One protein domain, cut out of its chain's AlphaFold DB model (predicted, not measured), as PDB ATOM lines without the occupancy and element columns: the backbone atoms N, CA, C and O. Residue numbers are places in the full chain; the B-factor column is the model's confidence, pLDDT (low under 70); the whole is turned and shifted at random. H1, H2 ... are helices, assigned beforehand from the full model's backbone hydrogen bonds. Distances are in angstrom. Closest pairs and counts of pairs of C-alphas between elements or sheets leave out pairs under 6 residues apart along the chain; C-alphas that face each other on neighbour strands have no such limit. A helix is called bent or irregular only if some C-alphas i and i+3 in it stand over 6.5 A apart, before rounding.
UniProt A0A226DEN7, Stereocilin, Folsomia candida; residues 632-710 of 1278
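This is residues 632 to 710 of the 1278 residues of the protein "Stereocilin" of Folsomia candida (UniProt A0A226DEN7). One long helix, H5, makes the long axis; the shorter H3 and H4 pack on it, H1 packs on H4, and the small H6 folds back on the later part of H5. The tiny H2 sits near H1 and H4. The printed part has 79 residues with six named helices, H1 to H6 in order, and no named strand: all helix. It is compact, with a radius of gyration of the C-alphas of 12.7 A, yet elongated, spanning 35 by 22 by 21 A.

Find C-alpha 636 at (-28.681, 43.073, 48.975), where H1 begins, residues 636 to 641. Next come H2, residues 645 to 648, and H3, residues 651 to 656. H4, residues 659 to 671, runs 20.1 A; it is irregular, with C-alphas 660 and 663 7.1 A apart. H5, residues 678 to 696, runs 27.4 A from (-10.156, 48.414, 49.337). H6, residues 703 to 706, ends at (-12.586, 25.943, 47.106).

Start at H5, the hub. Its residues 684 to 691 alone touch H4, at a steep tilt of 47 degrees, opposite ways; the closest C-alphas, Ile 659 and Tyr 691, are 5.7 A apart. Its residues 679 to 687 alone touch H3, closest C-alphas Pro 651 and Thr 680 at 4.4 A. Its residues 689 to 696 alone touch H6, closest C-alphas Ala 689 and Asp 703 at 6.2 A. H1 touches H4, closest C-alphas Ala 636 and Val 665 at 5.1 A. H1 and H5 are apart. Every O i to N i+4 pair is within hydrogen-bond range in H3 and H5, but 1 of 2 in H1 and 7 of 9 in H4; H2 and H6 are too short for such a pair.

The farthest C-alphas, Asp 642 and Asp 700, are 36.4 A apart. The printed part has no cut, and no link is long. Mean pLDDT of the printed part is 72.7; look for values under 70 in 29 residues, among them 670 to 679 and 699 to 708.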
ATOM      1  N   LYS A 632     -26.546  51.662  60.219       58.00
ATOM      2  CA  LYS A 632     -27.599  50.884  59.544       58.00
ATOM      3  C   LYS A 632     -26.991  49.637  58.869       58.00
ATOM      4  O   LYS A 632     -25.948  49.734  58.216       58.00
ATOM      5  N   LYS A 633     -27.637  48.468  58.996       60.66
ATOM      6  CA  LYS A 633     -27.373  47.329  58.094       60.66
ATOM      7  C   LYS A 633     -27.960  47.644  56.713       60.66
ATOM      8  O   LYS A 633     -29.060  48.192  56.638       60.66
ATOM      9  N   PHE A 634     -27.241  47.277  55.660       69.38
ATOM     10  CA  PHE A 634     -27.749  47.237  54.288       69.38
ATOM     11  C   PHE A 634     -27.987  45.776  53.902       69.38
ATOM     12  O   PHE A 634     -27.153  44.930  54.227       69.38
ATOM     13  N   THR A 635     -29.098  45.502  53.227       75.38
ATOM     14  CA  THR A 635     -29.380  44.217  52.567       75.38
ATOM     15  C   THR A 635     -28.964  44.273  51.097       75.38
ATOM     16  O   THR A 635     -28.807  45.364  50.540       75.38
ATOM     17  N   ALA A 636     -28.849  43.124  50.429       70.94
ATOM     18  CA  ALA A 636     -28.681  43.073  48.975       70.94
ATOM     19  C   ALA A 636     -29.748  43.905  48.230       70.94
ATOM     20  O   ALA A 636     -29.410  44.690  47.347       70.94
ATOM     21  N   ALA A 637     -31.011  43.832  48.660       74.75
ATOM     22  CA  ALA A 637     -32.126  44.562  48.048       74.75
ATOM     23  C   ALA A 637     -32.080  46.094  48.261       74.75
ATOM     24  O   ALA A 637     -32.732  46.837  47.523       74.75
ATOM     25  N   ASP A 638     -31.325  46.593  49.252       73.81
ATOM     26  CA  ASP A 638     -31.027  48.029  49.369       73.81
ATOM     27  C   ASP A 638     -29.982  48.460  48.321       73.81
ATOM     28  O   ASP A 638     -30.096  49.545  47.754       73.81
ATOM     29  N   LEU A 639     -28.984  47.608  48.048       73.69
ATOM     30  CA  LEU A 639     -27.891  47.878  47.103       73.69
ATOM     31  C   LEU A 639     -28.319  47.727  45.638       73.69
ATOM     32  O   LEU A 639     -27.901  48.523  44.806       73.69
ATOM     33  N   GLU A 640     -29.192  46.764  45.329       73.25
ATOM     34  CA  GLU A 640     -29.850  46.644  44.017       73.25
ATOM     35  C   GLU A 640     -30.738  47.864  43.709       73.25
ATOM     36  O   GLU A 640     -30.895  48.250  42.552       73.25
ATOM     37  N   ARG A 641     -31.319  48.498  44.740       76.12
ATOM     38  CA  ARG A 641     -32.176  49.684  44.581       76.12
ATOM     39  C   ARG A 641     -31.386  50.986  44.414       76.12
ATOM     40  O   ARG A 641     -31.878  51.890  43.742       76.12
ATOM     41  N   ASP A 642     -30.206  51.100  45.020       71.56
ATOM     42  CA  ASP A 642     -29.288  52.223  44.800       71.56
ATOM     43  C   ASP A 642     -27.813  51.765  44.799       71.56
ATOM     44  O   ASP A 642     -27.154  51.761  45.848       71.56
ATOM     45  N   PRO A 643     -27.250  51.444  43.615       65.88
ATOM     46  CA  PRO A 643     -25.851  51.036  43.469       65.88
ATOM     47  C   PRO A 643     -24.812  52.075  43.921       65.88
ATOM     48  O   PRO A 643     -23.629  51.743  44.022       65.88
ATOM     49  N   ARG A 644     -25.198  53.323  44.230       67.94
ATOM     50  CA  ARG A 644     -24.285  54.338  44.799       67.94
ATOM     51  C   ARG A 644     -23.935  54.039  46.257       67.94
ATOM     52  O   ARG A 644     -22.854  54.393  46.722       67.94
ATOM     53  N   LEU A 645     -24.805  53.322  46.974       68.50
ATOM     54  CA  LEU A 645     -24.555  52.902  48.357       68.50
ATOM     55  C   LEU A 645     -23.339  51.967  48.481       68.50
ATOM     56  O   LEU A 645     -22.724  51.916  49.548       68.50
ATOM     57  N   VAL A 646     -22.938  51.293  47.396       71.06
ATOM     58  CA  VAL A 646     -21.767  50.401  47.342       71.06
ATOM     59  C   VAL A 646     -20.472  51.099  47.781       71.06
ATOM     60  O   VAL A 646     -19.718  50.520  48.564       71.06
ATOM     61  N   GLY A 647     -20.230  52.348  47.365       65.25
ATOM     62  CA  GLY A 647     -19.044  53.114  47.786       65.25
ATOM     63  C   GLY A 647     -19.010  53.409  49.292       65.25
ATOM     64  O   GLY A 647     -17.944  53.510  49.908       65.25
ATOM     65  N   THR A 648     -20.185  53.449  49.928       70.75
ATOM     66  CA  THR A 648     -20.313  53.722  51.364       70.75
ATOM     67  C   THR A 648     -20.018  52.502  52.247       70.75
ATOM     68  O   THR A 648     -19.698  52.700  53.425       70.75
ATOM     69  N   LEU A 649     -20.075  51.277  51.695       74.44
ATOM     70  CA  LEU A 649     -19.980  50.005  52.426       74.44
ATOM     71  C   LEU A 649     -18.686  49.866  53.239       74.44
ATOM     72  O   LEU A 649     -17.571  49.957  52.716       74.44
ATOM     73  N   THR A 650     -18.843  49.546  54.524       79.25
ATOM     74  CA  THR A 650     -17.730  49.265  55.443       79.25
ATOM     75  C   THR A 650     -17.460  47.758  55.586       79.25
ATOM     76  O   THR A 650     -18.394  46.960  55.466       79.25
ATOM     77  N   PRO A 651     -16.228  47.334  55.945       79.19
ATOM     78  CA  PRO A 651     -15.912  45.916  56.163       79.19
ATOM     79  C   PRO A 651     -16.796  45.265  57.236       79.19
ATOM     80  O   PRO A 651     -17.183  44.105  57.117       79.19
ATOM     81  N   LYS A 652     -17.188  46.032  58.265       79.00
ATOM     82  CA  LYS A 652     -18.089  45.544  59.314       79.00
ATOM     83  C   LYS A 652     -19.479  45.209  58.764       79.00
ATOM     84  O   LYS A 652     -20.010  44.160  59.097       79.00
ATOM     85  N   GLN A 653     -20.054  46.057  57.907       80.62
ATOM     86  CA  GLN A 653     -21.367  45.779  57.309       80.62
ATOM     87  C   GLN A 653     -21.336  44.512  56.443       80.62
ATOM     88  O   GLN A 653     -22.282  43.740  56.492       80.62
ATOM     89  N   VAL A 654     -20.228  44.253  55.741       81.75
ATOM     90  CA  VAL A 654     -20.018  43.022  54.957       81.75
ATOM     91  C   VAL A 654     -19.889  41.769  55.840       81.75
ATOM     92  O   VAL A 654     -20.429  40.716  55.501       81.75
ATOM     93  N   MET A 655     -19.241  41.872  57.005       79.00
ATOM     94  CA  MET A 655     -19.266  40.807  58.021       79.00
ATOM     95  C   MET A 655     -20.666  40.585  58.613       79.00
ATOM     96  O   MET A 655     -21.029  39.445  58.897       79.00
ATOM     97  N   ASP A 656     -21.436  41.660  58.789       79.62
ATOM     98  CA  ASP A 656     -22.770  41.656  59.397       79.62
ATOM     99  C   ASP A 656     -23.909  41.277  58.409       79.62
ATOM    100  O   ASP A 656     -25.049  41.125  58.854       79.62
ATOM    101  N   MET A 657     -23.647  41.136  57.103       83.56
ATOM    102  CA  MET A 657     -24.585  40.615  56.081       83.56
ATOM    103  C   MET A 657     -24.727  39.088  56.166       83.56
ATOM    104  O   MET A 657     -23.793  38.414  56.595       83.56
ATOM    105  N   ASP A 658     -25.842  38.519  55.704       83.50
ATOM    106  CA  ASP A 658     -26.030  37.061  55.660       83.50
ATOM    107  C   ASP A 658     -25.317  36.410  54.458       83.50
ATOM    108  O   ASP A 658     -25.197  36.999  53.383       83.50
ATOM    109  N   ILE A 659     -24.816  35.177  54.632       82.50
ATOM    110  CA  ILE A 659     -23.955  34.495  53.637       82.50
ATOM    111  C   ILE A 659     -24.689  34.262  52.305       82.50
ATOM    112  O   ILE A 659     -24.069  34.295  51.241       82.50
ATOM    113  N   GLU A 660     -26.005  34.064  52.353       81.94
ATOM    114  CA  GLU A 660     -26.852  33.833  51.178       81.94
ATOM    115  C   GLU A 660     -27.069  35.102  50.331       81.94
ATOM    116  O   GLU A 660     -27.309  34.986  49.131       81.94
ATOM    117  N   GLU A 661     -26.913  36.304  50.905       81.81
ATOM    118  CA  GLU A 661     -27.015  37.577  50.169       81.81
ATOM    119  C   GLU A 661     -25.737  37.925  49.384       81.81
ATOM    120  O   GLU A 661     -25.785  38.699  48.426       81.81
ATOM    121  N   ILE A 662     -24.586  37.345  49.749       84.31
ATOM    122  CA  ILE A 662     -23.268  37.697  49.190       84.31
ATOM    123  C   ILE A 662     -23.215  37.654  47.646       84.31
ATOM    124  O   ILE A 662     -22.651  38.586  47.070       84.31
ATOM    125  N   PRO A 663     -23.809  36.675  46.929       78.50
ATOM    126  CA  PRO A 663     -23.833  36.687  45.462       78.50
ATOM    127  C   PRO A 663     -24.573  37.888  44.850       78.50
ATOM    128  O   PRO A 663     -24.152  38.379  43.804       78.50
ATOM    129  N   ALA A 664     -25.639  38.379  45.490       77.06
ATOM    130  CA  ALA A 664     -26.403  39.539  45.026       77.06
ATOM    131  C   ALA A 664     -25.685  40.858  45.360       77.06
ATOM    132  O   ALA A 664     -25.563  41.735  44.506       77.06
ATOM    133  N   VAL A 665     -25.075  40.952  46.551       78.69
ATOM    134  CA  VAL A 665     -24.162  42.057  46.903       78.69
ATOM    135  C   VAL A 665     -23.020  42.163  45.883       78.69
ATOM    136  O   VAL A 665     -22.675  43.261  45.457       78.69
ATOM    137  N   LEU A 666     -22.458  41.034  45.442       76.12
ATOM    138  CA  LEU A 666     -21.400  41.004  44.429       76.12
ATOM    139  C   LEU A 666     -21.891  41.407  43.028       76.12
ATOM    140  O   LEU A 666     -21.124  42.027  42.295       76.12
ATOM    141  N   ALA A 667     -23.150  41.139  42.668       72.69
ATOM    142  CA  ALA A 667     -23.745  41.660  41.436       72.69
ATOM    143  C   ALA A 667     -23.883  43.196  41.484       72.69
ATOM    144  O   ALA A 667     -23.341  43.882  40.619       72.69
ATOM    145  N   ALA A 668     -24.474  43.745  42.552       72.25
ATOM    146  CA  ALA A 668     -24.595  45.196  42.745       72.25
ATOM    147  C   ALA A 668     -23.225  45.911  42.801       72.25
ATOM    148  O   ALA A 668     -23.081  47.036  42.325       72.25
ATOM    149  N   VAL A 669     -22.184  45.245  43.321       71.44
ATOM    150  CA  VAL A 669     -20.795  45.742  43.286       71.44
ATOM    151  C   VAL A 669     -20.228  45.817  41.862       71.44
ATOM    152  O   VAL A 669     -19.413  46.699  41.607       71.44
ATOM    153  N   ARG A 670     -20.643  44.945  40.928       68.06
ATOM    154  CA  ARG A 670     -20.213  45.002  39.514       68.06
ATOM    155  C   ARG A 670     -20.893  46.138  38.742       68.06
ATOM    156  O   ARG A 670     -20.294  46.679  37.821       68.06
ATOM    157  N   GLU A 671     -22.122  46.492  39.109       63.00
ATOM    158  CA  GLU A 671     -22.919  47.530  38.434       63.00
ATOM    159  C   GLU A 671     -22.651  48.955  38.966       63.00
ATOM    160  O   GLU A 671     -23.071  49.944  38.360       63.00
ATOM    161  N   SER A 672     -21.928  49.089  40.083       65.62
ATOM    162  CA  SER A 672     -21.584  50.381  40.687       65.62
ATOM    163  C   SER A 672     -20.363  51.043  40.035       65.62
ATOM    164  O   SER A 672     -19.323  50.413  39.857       65.62
ATOM    165  N   LYS A 673     -20.453  52.352  39.750       55.09
ATOM    166  CA  LYS A 673     -19.339  53.147  39.191       55.09
ATOM    167  C   LYS A 673     -18.251  53.510  40.207       55.09
ATOM    168  O   LYS A 673     -17.095  53.685  39.826       55.09
ATOM    169  N   ASP A 674     -18.615  53.678  41.477       59.59
ATOM    170  CA  ASP A 674     -17.711  54.252  42.482       59.59
ATOM    171  C   ASP A 674     -16.822  53.193  43.151       59.59
ATOM    172  O   ASP A 674     -15.651  53.463  43.440       59.59
ATOM    173  N   GLY A 675     -17.360  51.975  43.307       60.78
ATOM    174  CA  GLY A 675     -16.680  50.799  43.857       60.78
ATOM    175  C   GLY A 675     -16.549  50.807  45.393       60.78
ATOM    176  O   GLY A 675     -16.381  51.863  46.005       60.78
ATOM    177  N   PRO A 676     -16.616  49.641  46.067       67.69
ATOM    178  CA  PRO A 676     -16.437  49.571  47.513       67.69
ATOM    179  C   PRO A 676     -14.956  49.746  47.889       67.69
ATOM    180  O   PRO A 676     -14.050  49.358  47.152       67.69
ATOM    181  N   GLN A 677     -14.697  50.305  49.073       68.81
ATOM    182  CA  GLN A 677     -13.335  50.618  49.525       68.81
ATOM    183  C   GLN A 677     -12.434  49.369  49.609       68.81
ATOM    184  O   GLN A 677     -12.901  48.268  49.891       68.81
ATOM    185  N   GLN A 678     -11.115  49.532  49.437       61.69
ATOM    186  CA  GLN A 678     -10.156  48.414  49.337       61.69
ATOM    187  C   GLN A 678     -10.202  47.431  50.528       61.69
ATOM    188  O   GLN A 678     -10.052  46.224  50.350       61.69
ATOM    189  N   GLN A 679     -10.451  47.929  51.745       65.06
ATOM    190  CA  GLN A 679     -10.622  47.084  52.936       65.06
ATOM    191  C   GLN A 679     -11.940  46.289  52.898       65.06
ATOM    192  O   GLN A 679     -11.993  45.153  53.362       65.06
ATOM    193  N   THR A 680     -12.991  46.861  52.308       73.06
ATOM    194  CA  THR A 680     -14.298  46.223  52.108       73.06
ATOM    195  C   THR A 680     -14.226  45.141  51.023       73.06
ATOM    196  O   THR A 680     -14.812  44.076  51.201       73.06
ATOM    197  N   LEU A 681     -13.446  45.346  49.950       68.69
ATOM    198  CA  LEU A 681     -13.173  44.323  48.923       68.69
ATOM    199  C   LEU A 681     -12.506  43.064  49.501       68.69
ATOM    200  O   LEU A 681     -12.896  41.947  49.156       68.69
ATOM    201  N   ALA A 682     -11.535  43.230  50.404       69.88
ATOM    202  CA  ALA A 682     -10.868  42.105  51.059       69.88
ATOM    203  C   ALA A 682     -11.843  41.267  51.913       69.88
ATOM    204  O   ALA A 682     -11.788  40.037  51.892       69.88
ATOM    205  N   GLU A 683     -12.773  41.919  52.617       78.62
ATOM    206  CA  GLU A 683     -13.779  41.228  53.430       78.62
ATOM    207  C   GLU A 683     -14.893  40.598  52.569       78.62
ATOM    208  O   GLU A 683     -15.307  39.473  52.839       78.62
ATOM    209  N   LEU A 684     -15.305  41.245  51.467       78.56
ATOM    210  CA  LEU A 684     -16.207  40.653  50.463       78.56
ATOM    211  C   LEU A 684     -15.620  39.357  49.889       78.56
ATOM    212  O   LEU A 684     -16.312  38.342  49.818       78.56
ATOM    213  N   SER A 685     -14.325  39.357  49.553       75.44
ATOM    214  CA  SER A 685     -13.616  38.157  49.093       75.44
ATOM    215  C   SER A 685     -13.622  37.031  50.135       75.44
ATOM    216  O   SER A 685     -13.702  35.860  49.758       75.44
ATOM    217  N   LYS A 686     -13.552  37.352  51.433       81.19
ATOM    218  CA  LYS A 686     -13.595  36.359  52.517       81.19
ATOM    219  C   LYS A 686     -15.010  35.822  52.760       81.19
ATOM    220  O   LYS A 686     -15.179  34.606  52.839       81.19
ATOM    221  N   ARG A 687     -16.039  36.677  52.784       83.44
ATOM    222  CA  ARG A 687     -17.447  36.234  52.866       83.44
ATOM    223  C   ARG A 687     -17.846  35.385  51.653       83.44
ATOM    224  O   ARG A 687     -18.579  34.411  51.802       83.44
ATOM    225  N   PHE A 688     -17.297  35.673  50.473       82.44
ATOM    226  CA  PHE A 688     -17.478  34.832  49.288       82.44
ATOM    227  C   PHE A 688     -16.805  33.451  49.416       82.44
ATOM    228  O   PHE A 688     -17.383  32.441  49.014       82.44
ATOM    229  N   ALA A 689     -15.629  33.365  50.050       74.62
ATOM    230  CA  ALA A 689     -15.007  32.080  50.382       74.62
ATOM    231  C   ALA A 689     -15.875  31.245  51.347       74.62
ATOM    232  O   ALA A 689     -15.992  30.029  51.203       74.62
ATOM    233  N   GLU A 690     -16.508  31.898  52.324       80.50
ATOM    234  CA  GLU A 690     -17.447  31.276  53.267       80.50
ATOM    235  C   GLU A 690     -18.738  30.801  52.560       80.50
ATOM    236  O   GLU A 690     -19.190  29.685  52.825       80.50
ATOM    237  N   TYR A 691     -19.259  31.555  51.581       83.56
ATOM    238  CA  TYR A 691     -20.353  31.114  50.697       83.56
ATOM    239  C   TYR A 691     -19.992  29.849  49.897       83.56
ATOM    240  O   TYR A 691     -20.781  28.902  49.858       83.56
ATOM    241  N   ILE A 692     -18.792  29.777  49.301       75.38
ATOM    242  CA  ILE A 692     -18.383  28.576  48.550       75.38
ATOM    243  C   ILE A 692     -18.260  27.357  49.478       75.38
ATOM    244  O   ILE A 692     -18.721  26.285  49.094       75.38
ATOM    245  N   ARG A 693     -17.714  27.500  50.700       79.69
ATOM    246  CA  ARG A 693     -17.675  26.401  51.694       79.69
ATOM    247  C   ARG A 693     -19.061  25.849  51.995       79.69
ATOM    248  O   ARG A 693     -19.244  24.635  51.972       79.69
ATOM    249  N   LEU A 694     -20.015  26.743  52.263       81.62
ATOM    250  CA  LEU A 694     -21.400  26.385  52.562       81.62
ATOM    251  C   LEU A 694     -22.034  25.623  51.390       81.62
ATOM    252  O   LEU A 694     -22.667  24.594  51.596       81.62
ATOM    253  N   LYS A 695     -21.801  26.090  50.158       78.62
ATOM    254  CA  LYS A 695     -22.319  25.474  48.930       78.62
ATOM    255  C   LYS A 695     -21.657  24.140  48.566       78.62
ATOM    256  O   LYS A 695     -22.289  23.319  47.907       78.62
ATOM    257  N   SER A 696     -20.394  23.927  48.935       77.81
ATOM    258  CA  SER A 696     -19.638  22.719  48.573       77.81
ATOM    259  C   SER A 696     -19.578  21.651  49.669       77.81
ATOM    260  O   SER A 696     -18.909  20.641  49.462       77.81
ATOM    261  N   GLU A 697     -20.186  21.905  50.834       76.62
ATOM    262  CA  GLU A 697     -20.133  21.079  52.056       76.62
ATOM    263  C   GLU A 697     -18.695  20.758  52.555       76.62
ATOM    264  O   GLU A 697     -18.490  19.925  53.436       76.62
ATOM    265  N   ASP A 698     -17.676  21.453  52.031       73.50
ATOM    266  CA  ASP A 698     -16.237  21.217  52.265       73.50
ATOM    267  C   ASP A 698     -15.697  22.293  53.223       73.50
ATOM    268  O   ASP A 698     -14.855  23.126  52.875       73.50
ATOM    269  N   PHE A 699     -16.256  22.320  54.437       68.44
ATOM    270  CA  PHE A 699     -15.969  23.339  55.457       68.44
ATOM    271  C   PHE A 699     -14.492  23.356  55.888       68.44
ATOM    272  O   PHE A 699     -13.930  24.429  56.112       68.44
ATOM    273  N   ASP A 700     -13.848  22.184  55.928       68.50
ATOM    274  CA  ASP A 700     -12.430  22.010  56.269       68.50
ATOM    275  C   ASP A 700     -11.466  22.372  55.120       68.50
ATOM    276  O   ASP A 700     -10.243  22.399  55.316       68.50
ATOM    277  N   SER A 701     -11.958  22.662  53.907       66.56
ATOM    278  CA  SER A 701     -11.065  23.106  52.839       66.56
ATOM    279  C   SER A 701     -10.482  24.492  53.152       66.56
ATOM    280  O   SER A 701     -11.224  25.453  53.390       66.56
ATOM    281  N   PRO A 702      -9.145  24.667  53.071       67.00
ATOM    282  CA  PRO A 702      -8.573  26.003  52.965       67.00
ATOM    283  C   PRO A 702      -9.094  26.650  51.677       67.00
ATOM    284  O   PRO A 702      -9.346  25.952  50.693       67.00
ATOM    285  N   ASP A 703      -9.183  27.979  51.645       61.34
ATOM    286  CA  ASP A 703      -9.757  28.755  50.523       61.34
ATOM    287  C   ASP A 703      -9.124  28.339  49.189       61.34
ATOM    288  O   ASP A 703      -9.782  28.135  48.168       61.34
ATOM    289  N   LYS A 704      -7.832  28.013  49.287       57.66
ATOM    290  CA  LYS A 704      -6.952  27.466  48.257       57.66
ATOM    291  C   LYS A 704      -7.337  26.096  47.675       57.66
ATOM    292  O   LYS A 704      -6.586  25.553  46.863       57.66
ATOM    293  N   LYS A 705      -8.467  25.510  48.065       64.12
ATOM    294  CA  LYS A 705      -9.084  24.330  47.430       64.12
ATOM    295  C   LYS A 705     -10.523  24.574  46.969       64.12
ATOM    296  O   LYS A 705     -11.002  23.797  46.148       64.12
ATOM    297  N   LEU A 706     -11.188  25.632  47.436       65.06
ATOM    298  CA  LEU A 706     -12.586  25.943  47.106       65.06
ATOM    299  C   LEU A 706     -12.770  26.286  45.624       65.06
ATOM    300  O   LEU A 706     -13.772  25.923  45.019       65.06
ATOM    301  N   LEU A 707     -11.740  26.878  45.015       62.91
ATOM    302  CA  LEU A 707     -11.645  27.180  43.585       62.91
ATOM    303  C   LEU A 707     -11.930  25.985  42.644       62.91
ATOM    304  O   LEU A 707     -12.248  26.202  41.482       62.91
ATOM    305  N   LYS A 708     -11.866  24.725  43.105       66.81
ATOM    306  CA  LYS A 708     -12.258  23.547  42.295       66.81
ATOM    307  C   LYS A 708     -13.787  23.375  42.146       66.81
ATOM    308  O   LYS A 708     -14.209  22.575  41.318       66.81
ATOM    309  N   TYR A 709     -14.586  24.063  42.968       71.62
ATOM    310  CA  TYR A 709     -16.051  23.953  43.025       71.62
ATOM    311  C   TYR A 709     -16.794  25.093  42.313       71.62
ATOM    312  O   TYR A 709     -18.008  25.003  42.158       71.62
ATOM    313  N   ILE A 710     -16.099  26.155  41.889       72.62
ATOM    314  CA  ILE A 710     -16.721  27.282  41.185       72.62
ATOM    315  C   ILE A 710     -16.878  26.970  39.692       72.62
ATOM    316  O   ILE A 710     -15.945  26.492  39.041       72.62
TER     317      ILE A 710